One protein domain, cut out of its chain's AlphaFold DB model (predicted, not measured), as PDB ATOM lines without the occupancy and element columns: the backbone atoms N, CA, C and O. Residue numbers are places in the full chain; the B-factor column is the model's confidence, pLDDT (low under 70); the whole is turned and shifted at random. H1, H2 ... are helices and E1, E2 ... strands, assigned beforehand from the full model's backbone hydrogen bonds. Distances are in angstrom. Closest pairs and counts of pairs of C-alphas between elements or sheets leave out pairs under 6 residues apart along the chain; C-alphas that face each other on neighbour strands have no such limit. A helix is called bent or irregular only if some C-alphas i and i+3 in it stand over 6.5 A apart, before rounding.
ATOM      1  N   GLN A  16     138.195 230.695 175.779       84.94
ATOM      2  CA  GLN A  16     138.389 229.807 176.939       84.94
ATOM      3  C   GLN A  16     139.418 230.322 177.942       84.94
ATOM      4  O   GLN A  16     139.450 229.854 179.073       84.94
ATOM      5  N   LEU A  17     140.273 231.251 177.521       94.25
ATOM      6  CA  LEU A  17     141.397 231.729 178.306       94.25
ATOM      7  C   LEU A  17     141.468 233.247 178.185       94.25
ATOM      8  O   LEU A  17     141.538 233.775 177.075       94.25
ATOM      9  N   VAL A  18     141.453 233.920 179.328       94.94
ATOM     10  CA  VAL A  18     141.755 235.343 179.476       94.94
ATOM     11  C   VAL A  18     143.062 235.420 180.248       94.94
ATOM     12  O   VAL A  18     143.162 234.840 181.322       94.94
ATOM     13  N   VAL A  19     144.073 236.089 179.703       95.06
ATOM     14  CA  VAL A  19     145.370 236.249 180.374       95.06
ATOM     15  C   VAL A  19     145.524 237.692 180.807       95.06
ATOM     16  O   VAL A  19     145.260 238.596 180.017       95.06
ATOM     17  N   THR A  20     145.962 237.902 182.042       93.88
ATOM     18  CA  THR A  20     146.198 239.231 182.596       93.88
ATOM     19  C   THR A  20     147.501 239.280 183.384       93.88
ATOM     20  O   THR A  20     147.933 238.293 183.987       93.88
ATOM     21  N   THR A  21     148.135 240.445 183.355       91.94
ATOM     22  CA  THR A  21     149.252 240.836 184.222       91.94
ATOM     23  C   THR A  21     148.792 241.744 185.361       91.94
ATOM     24  O   THR A  21     149.592 242.092 186.222       91.94
ATOM     25  N   ASN A  22     147.507 242.110 185.401       91.12
ATOM     26  CA  ASN A  22     146.957 242.923 186.473       91.12
ATOM     27  C   ASN A  22     146.857 242.124 187.777       91.12
ATOM     28  O   ASN A  22     146.542 240.930 187.780       91.12
ATOM     29  N   TYR A  23     147.060 242.823 188.891       89.81
ATOM     30  CA  TYR A  23     146.962 242.254 190.235       89.81
ATOM     31  C   TYR A  23     145.527 242.246 190.777       89.81
ATOM     32  O   TYR A  23     145.176 241.359 191.560       89.81
ATOM     33  N   ASP A  24     144.713 243.222 190.360       91.88
ATOM     34  CA  ASP A  24     143.328 243.418 190.798       91.88
ATOM     35  C   ASP A  24     142.400 242.254 190.418       91.88
ATOM     36  O   ASP A  24     142.764 241.370 189.643       91.88
ATOM     37  N   ASP A  25     141.198 242.253 190.987       92.81
ATOM     38  CA  ASP A  25     140.163 241.248 190.760       92.81
ATOM     39  C   ASP A  25     139.029 241.750 189.844       92.81
ATOM     40  O   ASP A  25     137.932 241.191 189.853       92.81
ATOM     41  N   MET A  26     139.239 242.806 189.042       93.56
ATOM     42  CA  MET A  26     138.155 243.424 188.262       93.56
ATOM     43  C   MET A  26     137.540 242.461 187.240       93.56
ATOM     44  O   MET A  26     136.333 242.526 186.986       93.56
ATOM     45  N   LEU A  27     138.341 241.561 186.660       93.31
ATOM     46  CA  LEU A  27     137.828 240.520 185.770       93.31
ATOM     47  C   LEU A  27     136.946 239.547 186.557       93.31
ATOM     48  O   LEU A  27     135.802 239.314 186.179       93.31
ATOM     49  N   GLU A  28     137.438 239.034 187.678       94.38
ATOM     50  CA  GLU A  28     136.722 238.127 188.568       94.38
ATOM     51  C   GLU A  28     135.389 238.747 189.023       94.38
ATOM     52  O   GLU A  28     134.332 238.126 188.878       94.38
ATOM     53  N   GLN A  29     135.401 240.009 189.465       94.81
ATOM     54  CA  GLN A  29     134.198 240.756 189.843       94.81
ATOM     55  C   GLN A  29     133.220 240.922 188.674       94.81
ATOM     56  O   GLN A  29     132.005 240.789 188.866       94.81
ATOM     57  N   ALA A  30     133.709 241.168 187.454       92.56
ATOM     58  CA  ALA A  30     132.855 241.260 186.271       92.56
ATOM     59  C   ALA A  30     132.139 239.928 185.987       92.56
ATOM     60  O   ALA A  30     130.930 239.920 185.744       92.56
ATOM     61  N   PHE A  31     132.852 238.801 186.091       91.75
ATOM     62  CA  PHE A  31     132.275 237.462 185.955       91.75
ATOM     63  C   PHE A  31     131.255 237.145 187.062       91.75
ATOM     64  O   PHE A  31     130.162 236.642 186.771       91.75
ATOM     65  N   LEU A  32     131.570 237.481 188.317       92.62
ATOM     66  CA  LEU A  32     130.679 237.291 189.466       92.62
ATOM     67  C   LEU A  32     129.398 238.125 189.349       92.62
ATOM     68  O   LEU A  32     128.305 237.609 189.588       92.62
ATOM     69  N   THR A  33     129.514 239.384 188.916       92.69
ATOM     70  CA  THR A  33     128.383 240.314 188.745       92.69
ATOM     71  C   THR A  33     127.318 239.753 187.805       92.69
ATOM     72  O   THR A  33     126.119 239.925 188.034       92.69
ATOM     73  N   ILE A  34     127.745 239.041 186.759       87.00
ATOM     74  CA  ILE A  34     126.847 238.423 185.776       87.00
ATOM     75  C   ILE A  34     126.551 236.943 186.063       87.00
ATOM     76  O   ILE A  34     125.874 236.300 185.262       87.00
ATOM     77  N   GLN A  35     127.026 236.407 187.194       88.88
ATOM     78  CA  GLN A  35     126.853 235.008 187.610       88.88
ATOM     79  C   GLN A  35     127.373 233.995 186.576       88.88
ATOM     80  O   GLN A  35     126.779 232.935 186.370       88.88
ATOM     81  N   GLN A  36     128.480 234.318 185.908       87.06
ATOM     82  CA  GLN A  36     129.139 233.416 184.967       87.06
ATOM     83  C   GLN A  36     130.184 232.577 185.719       87.06
ATOM     84  O   GLN A  36     131.092 233.167 186.295       87.06
ATOM     85  N   PRO A  37     130.126 231.231 185.694       91.69
ATOM     86  CA  PRO A  37     131.188 230.388 186.245       91.69
ATOM     87  C   PRO A  37     132.514 230.558 185.493       91.69
ATOM     88  O   PRO A  37     132.518 230.618 184.256       91.69
ATOM     89  N   PHE A  38     133.619 230.586 186.238       94.12
ATOM     90  CA  PHE A  38     134.991 230.717 185.741       94.12
ATOM     91  C   PHE A  38     135.985 230.107 186.732       94.12
ATOM     92  O   PHE A  38     135.715 230.072 187.930       94.12
ATOM     93  N   ASP A  39     137.137 229.684 186.225       96.12
ATOM     94  CA  ASP A  39     138.271 229.282 187.057       96.12
ATOM     95  C   ASP A  39     139.347 230.370 187.037       96.12
ATOM     96  O   ASP A  39     139.474 231.114 186.060       96.12
ATOM     97  N   VAL A  40     140.152 230.436 188.095       96.75
ATOM     98  CA  VAL A  40     141.326 231.313 188.166       96.75
ATOM     99  C   VAL A  40     142.575 230.452 188.250       96.75
ATOM    100  O   VAL A  40     142.625 229.477 188.992       96.75
ATOM    101  N   ILE A  41     143.597 230.808 187.484       96.75
ATOM    102  CA  ILE A  41     144.942 230.265 187.632       96.75
ATOM    103  C   ILE A  41     145.875 231.435 187.872       96.75
ATOM    104  O   ILE A  41     145.869 232.388 187.100       96.75
ATOM    105  N   PHE A  42     146.682 231.380 188.921       95.94
ATOM    106  CA  PHE A  42     147.585 232.473 189.261       95.94
ATOM    107  C   PHE A  42     148.969 231.958 189.638       95.94
ATOM    108  O   PHE A  42     149.126 230.864 190.183       95.94
ATOM    109  N   TYR A  43     149.974 232.751 189.289       94.88
ATOM    110  CA  TYR A  43     151.367 232.501 189.634       94.88
ATOM    111  C   TYR A  43     151.630 232.761 191.124       94.88
ATOM    112  O   TYR A  43     151.074 233.704 191.688       94.88
ATOM    113  N   VAL A  44     152.492 231.949 191.739       92.88
ATOM    114  CA  VAL A  44     152.958 232.129 193.122       92.88
ATOM    115  C   VAL A  44     154.365 232.721 193.091       92.88
ATOM    116  O   VAL A  44     155.320 232.052 192.684       92.88
ATOM    117  N   ALA A  45     154.500 233.990 193.486       89.44
ATOM    118  CA  ALA A  45     155.770 234.704 193.347       89.44
ATOM    119  C   ALA A  45     156.755 234.491 194.503       89.44
ATOM    120  O   ALA A  45     157.939 234.772 194.320       89.44
ATOM    121  N   ASP A  46     156.302 233.998 195.657       86.12
ATOM    122  CA  ASP A  46     157.127 233.834 196.860       86.12
ATOM    123  C   ASP A  46     156.543 232.754 197.798       86.12
ATOM    124  O   ASP A  46     155.362 232.412 197.689       86.12
ATOM    125  N   GLY A  47     157.358 232.234 198.717       87.00
ATOM    126  CA  GLY A  47     157.042 231.134 199.635       87.00
ATOM    127  C   GLY A  47     157.474 229.749 199.130       87.00
ATOM    128  O   GLY A  47     158.153 229.620 198.113       87.00
ATOM    129  N   ASP A  48     157.058 228.691 199.833       87.94
ATOM    130  CA  ASP A  48     157.471 227.298 199.552       87.94
ATOM    131  C   ASP A  48     157.058 226.799 198.153       87.94
ATOM    132  O   ASP A  48     157.659 225.877 197.593       87.94
ATOM    133  N   ASP A  49     156.034 227.426 197.575       90.06
ATOM    134  CA  ASP A  49     155.501 227.127 196.248       90.06
ATOM    135  C   ASP A  49     155.916 228.149 195.179       90.06
ATOM    136  O   ASP A  49     155.348 228.153 194.084       90.06
ATOM    137  N   GLN A  50     156.924 228.987 195.456       90.19
ATOM    138  CA  GLN A  50     157.456 229.956 194.497       90.19
ATOM    139  C   GLN A  50     157.742 229.305 193.135       90.19
ATOM    140  O   GLN A  50     158.348 228.235 193.030       90.19
ATOM    141  N   GLY A  51     157.301 229.972 192.068       89.88
ATOM    142  CA  GLY A  51     157.466 229.499 190.696       89.88
ATOM    143  C   GLY A  51     156.319 228.634 190.186       89.88
ATOM    144  O   GLY A  51     156.207 228.432 188.974       89.88
ATOM    145  N   LYS A  52     155.471 228.106 191.074       92.75
ATOM    146  CA  LYS A  52     154.337 227.257 190.699       92.75
ATOM    147  C   LYS A  52     153.110 228.095 190.341       92.75
ATOM    148  O   LYS A  52     153.071 229.315 190.508       92.75
ATOM    149  N   PHE A  53     152.093 227.400 189.848       95.19
ATOM    150  CA  PHE A  53     150.767 227.952 189.619       95.19
ATOM    151  C   PHE A  53     149.769 227.292 190.558       95.19
ATOM    152  O   PHE A  53     149.833 226.087 190.812       95.19
ATOM    153  N   MET A  54     148.818 228.085 191.031       95.44
ATOM    154  CA  MET A  54     147.640 227.611 191.740       95.44
ATOM    155  C   MET A  54     146.446 227.699 190.798       95.44
ATOM    156  O   MET A  54     146.268 228.701 190.109       95.44
ATOM    157  N   HIS A  55     145.631 226.654 190.765       96.88
ATOM    158  CA  HIS A  55     144.340 226.609 190.093       96.88
ATOM    159  C   HIS A  55     143.244 226.644 191.148       96.88
ATOM    160  O   HIS A  55     143.176 225.773 192.008       96.88
ATOM    161  N   GLN A  56     142.395 227.659 191.070       96.50
ATOM    162  CA  GLN A  56     141.195 227.820 191.869       96.50
ATOM    163  C   GLN A  56     139.975 227.550 190.982       96.50
ATOM    164  O   GLN A  56     139.612 228.401 190.158       96.50
ATOM    165  N   PRO A  57     139.345 226.371 191.107       95.75
ATOM    166  CA  PRO A  57     138.098 226.104 190.416       95.75
ATOM    167  C   PRO A  57     136.971 227.007 190.938       95.75
ATOM    168  O   PRO A  57     137.002 227.472 192.080       95.75
ATOM    169  N   TYR A  58     135.962 227.259 190.101       93.81
ATOM    170  CA  TYR A  58     134.809 228.078 190.479       93.81
ATOM    171  C   TYR A  58     134.180 227.615 191.805       93.81
ATOM    172  O   TYR A  58     133.642 226.513 191.872       93.81
ATOM    173  N   GLN A  59     134.186 228.492 192.816       91.06
ATOM    174  CA  GLN A  59     133.649 228.236 194.165       91.06
ATOM    175  C   GLN A  59     134.344 227.101 194.939       91.06
ATOM    176  O   GLN A  59     133.774 226.565 195.889       91.06
ATOM    177  N   GLU A  60     135.574 226.757 194.568       94.62
ATOM    178  CA  GLU A  60     136.392 225.749 195.241       94.62
ATOM    179  C   GLU A  60     137.712 226.362 195.740       94.62
ATOM    180  O   GLU A  60     138.061 227.503 195.420       94.62
ATOM    181  N   GLU A  61     138.440 225.608 196.564       94.38
ATOM    182  CA  GLU A  61     139.744 226.023 197.082       94.38
ATOM    183  C   GLU A  61     140.845 225.900 196.024       94.38
ATOM    184  O   GLU A  61     140.822 225.021 195.159       94.38
ATOM    185  N   ALA A  62     141.841 226.781 196.120       95.00
ATOM    186  CA  ALA A  62     142.985 226.782 195.224       95.00
ATOM    187  C   ALA A  62     143.924 225.600 195.506       95.00
ATOM    188  O   ALA A  62     144.232 225.286 196.656       95.00
ATOM    189  N   GLN A  63     144.418 224.967 194.446       95.19
ATOM    190  CA  GLN A  63     145.337 223.834 194.516       95.19
ATOM    191  C   GLN A  63     146.492 224.020 193.542       95.19
ATOM    192  O   GLN A  63     146.311 224.572 192.458       95.19
ATOM    193  N   ILE A  64     147.672 223.504 193.889       95.56
ATOM    194  CA  ILE A  64     148.824 223.526 192.983       95.56
ATOM    195  C   ILE A  64     148.468 222.787 191.692       95.56
ATOM    196  O   ILE A  64     147.920 221.677 191.719       95.56
ATOM    197  N   ILE A  65     148.831 223.400 190.570       95.94
ATOM    198  CA  ILE A  65     148.724 222.820 189.242       95.94
ATOM    199  C   ILE A  65     150.086 222.848 188.546       95.94
ATOM    200  O   ILE A  65     150.822 223.833 188.617       95.94
ATOM    201  N   GLY A  66     150.430 221.751 187.880       93.81
ATOM    202  CA  GLY A  66     151.672 221.598 187.137       93.81
ATOM    203  C   GLY A  66     151.461 221.285 185.659       93.81
ATOM    204  O   GLY A  66     150.348 221.160 185.144       93.81
ATOM    205  N   VAL A  67     152.578 221.097 184.960       93.00
ATOM    206  CA  VAL A  67     152.627 220.893 183.502       93.00
ATOM    207  C   VAL A  67     151.737 219.743 182.993       93.00
ATOM    208  O   VAL A  67     151.162 219.836 181.904       93.00
ATOM    209  N   ASN A  68     151.567 218.688 183.797       93.62
ATOM    210  CA  ASN A  68     150.832 217.470 183.436       93.62
ATOM    211  C   ASN A  68     149.339 217.503 183.804       93.62
ATOM    212  O   ASN A  68     148.601 216.586 183.451       93.62
ATOM    213  N   ASP A  69     148.859 218.564 184.449       95.19
ATOM    214  CA  ASP A  69     147.500 218.630 185.004       95.19
ATOM    215  C   ASP A  69     146.450 219.164 184.019       95.19
ATOM    216  O   ASP A  69     145.368 219.599 184.407       95.19
ATOM    217  N   SER A  70     146.724 219.102 182.712       93.25
ATOM    218  CA  SER A  70     145.800 219.603 181.680       93.25
ATOM    219  C   SER A  70     144.406 218.964 181.747       93.25
ATOM    220  O   SER A  70     143.424 219.618 181.416       93.25
ATOM    221  N   ALA A  71     144.304 217.714 182.210       92.44
ATOM    222  CA  ALA A  71     143.029 217.011 182.376       92.44
ATOM    223  C   ALA A  71     142.152 217.565 183.517       92.44
ATOM    224  O   ALA A  71     140.960 217.273 183.561       92.44
ATOM    225  N   ARG A  72     142.729 218.346 184.441       93.50
ATOM    226  CA  ARG A  72     142.014 218.966 185.570       93.50
ATOM    227  C   ARG A  72     141.388 220.310 185.190       93.50
ATOM    228  O   ARG A  72     140.588 220.848 185.949       93.50
ATOM    229  N   LEU A  73     141.745 220.850 184.025       95.31
ATOM    230  CA  LEU A  73     141.266 222.146 183.568       95.31
ATOM    231  C   LEU A  73     139.904 222.035 182.877       95.31
ATOM    232  O   LEU A  73     139.672 221.089 182.120       95.31
ATOM    233  N   PRO A  74     139.015 223.029 183.047       93.44
ATOM    234  CA  PRO A  74     137.672 223.022 182.475       93.44
ATOM    235  C   PRO A  74     137.658 223.411 180.984       93.44
ATOM    236  O   PRO A  74     136.873 224.252 180.542       93.44
ATOM    237  N   LEU A  75     138.550 222.822 180.192       91.50
ATOM    238  CA  LEU A  75     138.731 223.163 178.788       91.50
ATOM    239  C   LEU A  75     137.826 222.314 177.884       91.50
ATOM    240  O   LEU A  75     137.754 221.098 178.037       91.50
ATOM    241  N   ARG A  76     137.176 222.942 176.897       88.88
ATOM    242  CA  ARG A  76     136.535 222.267 175.751       88.88
ATOM    243  C   ARG A  76     137.543 221.938 174.650       88.88
ATOM    244  O   ARG A  76     138.624 222.539 174.568       88.88
ATOM    245  N   ALA A  77     137.118 221.066 173.738       85.81
ATOM    246  CA  ALA A  77     137.886 220.682 172.565       85.81
ATOM    247  C   ALA A  77     138.292 221.917 171.727       85.81
ATOM    248  O   ALA A  77     137.546 222.902 171.668       85.81
ATOM    249  N   PRO A  78     139.470 221.899 171.077       88.19
ATOM    250  CA  PRO A  78     140.436 220.795 171.024       88.19
ATOM    251  C   PRO A  78     141.449 220.793 172.188       88.19
ATOM    252  O   PRO A  78     142.444 220.077 172.120       88.19
ATOM    253  N   TRP A  79     141.259 221.628 173.217       89.19
ATOM    254  CA  TRP A  79     142.260 221.847 174.275       89.19
ATOM    255  C   TRP A  79     142.045 221.003 175.533       89.19
ATOM    256  O   TRP A  79     142.957 220.885 176.347       89.19
ATOM    257  N   GLY A  80     140.861 220.417 175.671       89.38
ATOM    258  CA  GLY A  80     140.481 219.471 176.711       89.38
ATOM    259  C   GLY A  80     139.102 218.892 176.406       89.38
ATOM    260  O   GLY A  80     138.487 219.267 175.412       89.38
ATOM    261  N   ASP A  81     138.614 218.012 177.272       88.44
ATOM    262  CA  ASP A  81     137.329 217.324 177.101       88.44
ATOM    263  C   ASP A  81     136.449 217.464 178.355       88.44
ATOM    264  O   ASP A  81     135.758 216.533 178.771       88.44
ATOM    265  N   ALA A  82     136.502 218.636 178.997       87.81
ATOM    266  CA  ALA A  82     135.757 218.892 180.222       87.81
ATOM    267  C   ALA A  82     134.237 218.761 179.980       87.81
ATOM    268  O   ALA A  82     133.715 219.367 179.040       87.81
ATOM    269  N   PRO A  83     133.491 218.048 180.850       84.44
ATOM    270  CA  PRO A  83     132.042 217.886 180.698       84.44
ATOM    271  C   PRO A  83     131.285 219.213 180.824       84.44
ATOM    272  O   PRO A  83     130.234 219.407 180.217       84.44
ATOM    273  N   GLN A  84     131.818 220.118 181.646       85.38
ATOM    274  CA  GLN A  84     131.281 221.451 181.893       85.38
ATOM    275  C   GLN A  84     132.398 222.473 181.663       85.38
ATOM    276  O   GLN A  84     133.037 222.913 182.620       85.38
ATOM    277  N   PRO A  85     132.695 222.805 180.397       88.88
ATOM    278  CA  PRO A  85     133.773 223.723 180.093       88.88
ATOM    279  C   PRO A  85     133.411 225.135 180.554       88.88
ATOM    280  O   PRO A  85     132.273 225.589 180.391       88.88
ATOM    281  N   ARG A  86     134.393 225.845 181.102       89.81
ATOM    282  CA  ARG A  86     134.244 227.222 181.580       89.81
ATOM    283  C   ARG A  86     135.531 228.014 181.335       89.81
ATOM    284  O   ARG A  86     136.604 227.424 181.235       89.81
ATOM    285  N   PRO A  87     135.419 229.339 181.166       93.19
ATOM    286  CA  PRO A  87     136.567 230.203 180.937       93.19
ATOM    287  C   PRO A  87     137.524 230.193 182.130       93.19
ATOM    288  O   PRO A  87     137.103 230.059 183.280       93.19
ATOM    289  N   ILE A  88     138.803 230.376 181.828       96.25
ATOM    290  CA  ILE A  88     139.889 230.490 182.797       96.25
ATOM    291  C   ILE A  88     140.460 231.907 182.726       96.25
ATOM    292  O   ILE A  88     140.768 232.394 181.635       96.25
ATOM    293  N   ILE A  89     140.642 232.544 183.881       96.75
ATOM    294  CA  ILE A  89     141.445 233.761 184.039       96.75
ATOM    295  C   ILE A  89     142.841 233.338 184.504       96.75
ATOM    296  O   ILE A  89     142.993 232.783 185.587       96.75
ATOM    297  N   LEU A  90     143.862 233.578 183.685       96.56
ATOM    298  CA  LEU A  90     145.263 233.315 184.000       96.56
ATOM    299  C   LEU A  90     145.963 234.617 184.407       96.56
ATOM    300  O   LEU A  90     146.199 235.481 183.562       96.56
ATOM    301  N   LYS A  91     146.327 234.733 185.684       95.88
ATOM    302  CA  LYS A  91     147.029 235.882 186.268       95.88
ATOM    303  C   LYS A  91     148.524 235.600 186.347       95.88
ATOM    304  O   LYS A  91     148.997 234.902 187.246       95.88
ATOM    305  N   LEU A  92     149.274 236.128 185.382       93.50
ATOM    306  CA  LEU A  92     150.704 235.840 185.241       93.50
ATOM    307  C   LEU A  92     151.552 236.472 186.341       93.50
ATOM    308  O   LEU A  92     152.574 235.905 186.708       93.50
ATOM    309  N   PHE A  93     151.132 237.616 186.877       92.06
ATOM    310  CA  PHE A  93     151.860 238.310 187.943       92.06
ATOM    311  C   PHE A  93     151.338 237.971 189.343       92.06
ATOM    312  O   PHE A  93     151.749 238.589 190.321       92.06
ATOM    313  N   GLY A  94     150.475 236.958 189.438       88.94
ATOM    314  CA  GLY A  94     149.890 236.497 190.689       88.94
ATOM    315  C   GLY A  94     148.660 237.296 191.107       88.94
ATOM    316  O   GLY A  94     147.977 237.918 190.294       88.94
ATOM    317  N   THR A  95     148.356 237.229 192.397       83.88
ATOM    318  CA  THR A  95     147.257 237.949 193.049       83.88
ATOM    319  C   THR A  95     147.786 238.640 194.302       83.88
ATOM    320  O   THR A  95     148.807 238.225 194.852       83.88
ATOM    321  N   TRP A  96     147.086 239.679 194.760       70.69
ATOM    322  CA  TRP A  96     147.400 240.410 195.991       70.69
ATOM    323  C   TRP A  96     147.611 239.484 197.205       70.69
ATOM    324  O   TRP A  96     148.481 239.751 198.026       70.69
ATOM    325  N   GLU A  97     146.862 238.380 197.299       70.19
ATOM    326  CA  GLU A  97     146.907 237.471 198.457       70.19
ATOM    327  C   GLU A  97     148.068 236.462 198.433       70.19
ATOM    328  O   GLU A  97     148.464 235.980 199.489       70.19
ATOM    329  N   ASN A  98     148.624 236.133 197.261       65.06
ATOM    330  CA  ASN A  98     149.555 235.002 197.089       65.06
ATOM    331  C   ASN A  98     150.943 235.418 196.601       65.06
ATOM    332  O   ASN A  98     151.586 234.669 195.865       65.06
ATOM    333  N   ASN A  99     151.397 236.595 197.039       73.81
ATOM    334  CA  ASN A  99     152.640 237.243 196.626       73.81
ATOM    335  C   ASN A  99     152.700 237.484 195.109       73.81
ATOM    336  O   ASN A  99     152.574 236.587 194.277       73.81
ATOM    337  N   PHE A 100     152.910 238.736 194.724       83.75
ATOM    338  CA  PHE A 100     152.840 239.149 193.330       83.75
ATOM    339  C   PHE A 100     154.218 239.477 192.749       83.75
ATOM    340  O   PHE A 100     155.191 239.762 193.456       83.75
ATOM    341  N   VAL A 101     154.316 239.423 191.422       83.31
ATOM    342  CA  VAL A 101     155.526 239.830 190.700       83.31
ATOM    343  C   VAL A 101     155.639 241.344 190.795       83.31
ATOM    344  O   VAL A 101     154.884 242.052 190.141       83.31
ATOM    345  N   ALA A 102     156.547 241.835 191.636       83.06
ATOM    346  CA  ALA A 102     156.735 243.264 191.901       83.06
ATOM    347  C   ALA A 102     158.160 243.753 191.607       83.06
ATOM    348  O   ALA A 102     158.399 244.953 191.517       83.06
ATOM    349  N   THR A 103     159.116 242.827 191.501       86.06
ATOM    350  CA  THR A 103     160.545 243.119 191.362       86.06
ATOM    351  C   THR A 103     161.084 242.560 190.048       86.06
ATOM    352  O   THR A 103     160.526 241.618 189.479       86.06
ATOM    353  N   GLU A 104     162.202 243.112 189.574       85.69
ATOM    354  CA  GLU A 104     162.903 242.595 188.390       85.69
ATOM    355  C   GLU A 104     163.350 241.139 188.581       85.69
ATOM    356  O   GLU A 104     163.279 240.343 187.647       85.69
ATOM    357  N   GLU A 105     163.742 240.766 189.801       86.44
ATOM    358  CA  GLU A 105     164.103 239.390 190.152       86.44
ATOM    359  C   GLU A 105     162.900 238.446 190.018       86.44
ATOM    360  O   GLU A 105     163.017 237.391 189.389       86.44
ATOM    361  N   HIS A 106     161.722 238.844 190.520       85.81
ATOM    362  CA  HIS A 106     160.491 238.063 190.355       85.81
ATOM    363  C   HIS A 106     160.121 237.919 188.875       85.81
ATOM    364  O   HIS A 106     159.730 236.834 188.444       85.81
ATOM    365  N   MET A 107     160.270 238.988 188.086       88.56
ATOM    366  CA  MET A 107     159.986 238.971 186.650       88.56
ATOM    367  C   MET A 107     160.942 238.039 185.901       88.56
ATOM    368  O   MET A 107     160.502 237.192 185.121       88.56
ATOM    369  N   ALA A 108     162.248 238.142 186.160       87.81
ATOM    370  CA  ALA A 108     163.251 237.273 185.555       87.81
ATOM    371  C   ALA A 108     162.986 235.797 185.892       87.81
ATOM    372  O   ALA A 108     163.038 234.930 185.011       87.81
ATOM    373  N   TYR A 109     162.630 235.516 187.147       89.62
ATOM    374  CA  TYR A 109     162.308 234.167 187.591       89.62
ATOM    375  C   TYR A 109     161.026 233.635 186.934       89.62
ATOM    376  O   TYR A 109     161.048 232.531 186.375       89.62
ATOM    377  N   LEU A 110     159.948 234.431 186.896       90.31
ATOM    378  CA  LEU A 110     158.710 234.100 186.179       90.31
ATOM    379  C   LEU A 110     159.017 233.740 184.723       90.31
ATOM    380  O   LEU A 110     158.659 232.660 184.266       90.31
ATOM    381  N   VAL A 111     159.721 234.606 183.992       90.06
ATOM    382  CA  VAL A 111     160.023 234.395 182.565       90.06
ATOM    383  C   VAL A 111     160.813 233.106 182.337       90.06
ATOM    384  O   VAL A 111     160.570 232.406 181.351       90.06
ATOM    385  N   SER A 112     161.728 232.767 183.250       88.25
ATOM    386  CA  SER A 112     162.551 231.557 183.152       88.25
ATOM    387  C   SER A 112     161.771 230.255 183.401       88.25
ATOM    388  O   SER A 112     162.117 229.208 182.845       88.25
ATOM    389  N   THR A 113     160.688 230.317 184.183       89.56
ATOM    390  CA  THR A 113     159.933 229.143 184.658       89.56
ATOM    391  C   THR A 113     158.550 228.990 184.023       89.56
ATOM    392  O   THR A 113     158.026 227.876 183.962       89.56
ATOM    393  N   LEU A 114     157.977 230.066 183.472       88.94
ATOM    394  CA  LEU A 114     156.590 230.151 183.001       88.94
ATOM    395  C   LEU A 114     156.184 228.976 182.103       88.94
ATOM    396  O   LEU A 114     155.199 228.292 182.366       88.94
ATOM    397  N   LYS A 115     156.971 228.685 181.063       87.00
ATOM    398  CA  LYS A 115     156.685 227.580 180.131       87.00
ATOM    399  C   LYS A 115     156.819 226.187 180.746       87.00
ATOM    400  O   LYS A 115     156.195 225.258 180.246       87.00
ATOM    401  N   GLN A 116     157.665 226.038 181.760       89.31
ATOM    402  CA  GLN A 116     157.983 224.748 182.376       89.31
ATOM    403  C   GLN A 116     156.947 224.363 183.436       89.31
ATOM    404  O   GLN A 116     156.698 223.179 183.649       89.31
ATOM    405  N   ASN A 117     156.316 225.368 184.049       92.88
ATOM    406  CA  ASN A 117     155.408 225.176 185.175       92.88
ATOM    407  C   ASN A 117     153.927 225.306 184.795       92.88
ATOM    408  O   ASN A 117     153.070 224.814 185.526       92.88
ATOM    409  N   LEU A 118     153.602 225.912 183.647       93.56
ATOM    410  CA  LEU A 118     152.220 226.034 183.185       93.56
ATOM    411  C   LEU A 118     151.713 224.725 182.534       93.56
ATOM    412  O   LEU A 118     152.451 224.099 181.767       93.56
ATOM    413  N   PRO A 119     150.443 224.325 182.750       95.12
ATOM    414  CA  PRO A 119     149.826 223.206 182.040       95.12
ATOM    415  C   PRO A 119     149.986 223.281 180.515       95.12
ATOM    416  O   PRO A 119     149.721 224.314 179.889       95.12
ATOM    417  N   ALA A 120     150.345 222.153 179.894       93.88
ATOM    418  CA  ALA A 120     150.611 222.079 178.454       93.88
ATOM    419  C   ALA A 120     149.426 222.533 177.575       93.88
ATOM    420  O   ALA A 120     149.625 223.123 176.510       93.88
ATOM    421  N   SER A 121     148.189 222.297 178.016       94.19
ATOM    422  CA  SER A 121     146.971 222.756 177.331       94.19
ATOM    423  C   SER A 121     146.853 224.282 177.276       94.19
ATOM    424  O   SER A 121     146.518 224.812 176.217       94.19
ATOM    425  N   LEU A 122     147.211 225.008 178.342       94.88
ATOM    426  CA  LEU A 122     147.211 226.478 178.354       94.88
ATOM    427  C   LEU A 122     148.277 227.044 177.417       94.88
ATOM    428  O   LEU A 122     147.991 227.935 176.617       94.88
ATOM    429  N   ILE A 123     149.483 226.464 177.439       92.69
ATOM    430  CA  ILE A 123     150.537 226.803 176.472       92.69
ATOM    431  C   ILE A 123     150.057 226.538 175.041       92.69
ATOM    432  O   ILE A 123     150.299 227.340 174.138       92.69
ATOM    433  N   SER A 124     149.342 225.434 174.817       91.62
ATOM    434  CA  SER A 124     148.781 225.103 173.508       91.62
ATOM    435  C   SER A 124     147.713 226.112 173.065       91.62
ATOM    436  O   SER A 124     147.732 226.509 171.903       91.62
ATOM    437  N   ILE A 125     146.834 226.575 173.964       91.50
ATOM    438  CA  ILE A 125     145.858 227.639 173.670       91.50
ATOM    439  C   ILE A 125     146.576 228.922 173.251       91.50
ATOM    440  O   ILE A 125     146.245 229.488 172.213       91.50
ATOM    441  N   LEU A 126     147.583 229.355 174.016       89.81
ATOM    442  CA  LEU A 126     148.322 230.588 173.730       89.81
ATOM    443  C   LEU A 126     149.083 230.499 172.406       89.81
ATOM    444  O   LEU A 126     149.025 231.399 171.577       89.81
ATOM    445  N   THR A 127     149.771 229.386 172.161       88.12
ATOM    446  CA  THR A 127     150.660 229.260 170.994       88.12
ATOM    447  C   THR A 127     149.943 228.903 169.692       88.12
ATOM    448  O   THR A 127     150.477 229.179 168.613       88.12
ATOM    449  N   LYS A 128     148.757 228.285 169.767       88.12
ATOM    450  CA  LYS A 128     147.987 227.820 168.602       88.12
ATOM    451  C   LYS A 128     146.615 228.482 168.458       88.12
ATOM    452  O   LYS A 128     145.902 228.133 167.522       88.12
ATOM    453  N   GLY A 129     146.210 229.360 169.369       87.56
ATOM    454  CA  GLY A 129     144.994 230.166 169.259       87.56
ATOM    455  C   GLY A 129     145.230 231.460 168.482       87.56
ATOM    456  O   GLY A 129     146.357 231.776 168.102       87.56
ATOM    457  N   ASN A 130     144.159 232.199 168.208       90.12
ATOM    458  CA  ASN A 130     144.261 233.618 167.877       90.12
ATOM    459  C   ASN A 130     144.313 234.414 169.184       90.12
ATOM    460  O   ASN A 130     143.591 234.076 170.125       90.12
TER     461      ASN A 130
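AT A GLANCE: This is residues 16 to 130 of the 206 residues of the protein "SIR2_2 domain-containing protein" of Oscillatoriales cyanobacterium SpSt-418 (UniProt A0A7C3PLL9). A strongly twisted sheet of five short strands crosses the middle, with H1 to one side, H2 and H4 roughly across from it, and H3 beyond the end of E2. H1, H3 and H4 only graze this sheet. The 115 printed residues, under half in named elements, run E1 H1 E2 E3 E4 H2 E5 H3 H4; the class is mixed, helices and strands. The mixed sheet has the order E1 E5 E2 E3 E4. The whole is compact, with a radius of gyration of the C-alphas of 13.5 A, and spans 39 by 30 by 27 A.

IN THESE COORDINATES: Find C-alpha 17 at (141.397, 231.729, 178.306), where E1, residues 17 to 20, begins. Next come H1, 26 to 33, E2, 39 to 43 and 13.7 A long, E3, 53 to 56, E4, 63 to 65, H2, 69 to 72, and E5, 88 to 91. H3, 104 to 117, is 19.2 A long and irregular, with C-alphas 112 and 115 7.7 A apart. H4, 120 to 128, ends at C-alpha 128, (147.987, 227.820, 168.602).

HOW THE PARTS SIT: E1 and E5 are parallel, N 18 to O 88 at 2.8 A; E5 and E2 are parallel, N 41 to O 89 at 2.8 A. E2, E3 and E4 form a meander of antiparallel neighbours in two hairpins, with N 40 to O 56 at 2.9 A and N 55 to O 63 at 2.8 A. E1, H1, E2 and E4, H2, E5 are split strand-helix-strand units, same-way strands with others between, both crossovers right-handed. H2 and H4 only just touch, with 3 pairs of C-alphas within 8 A, closest Ser 70 and Ser 121 at 5.5 A. Every O i to N i+4 pair is within hydrogen-bond range in H1 and H4, 8 of 10 in H3; H2 is too short for one.

THE WHOLE: The C-alphas farthest apart, Pro 83 and Glu 104, are 40.3 A apart. The printed part has no cut; the links H2 to E5 and E5 to H3 are long. Among printed residues, pLDDT is under 70 at residue 98 alone.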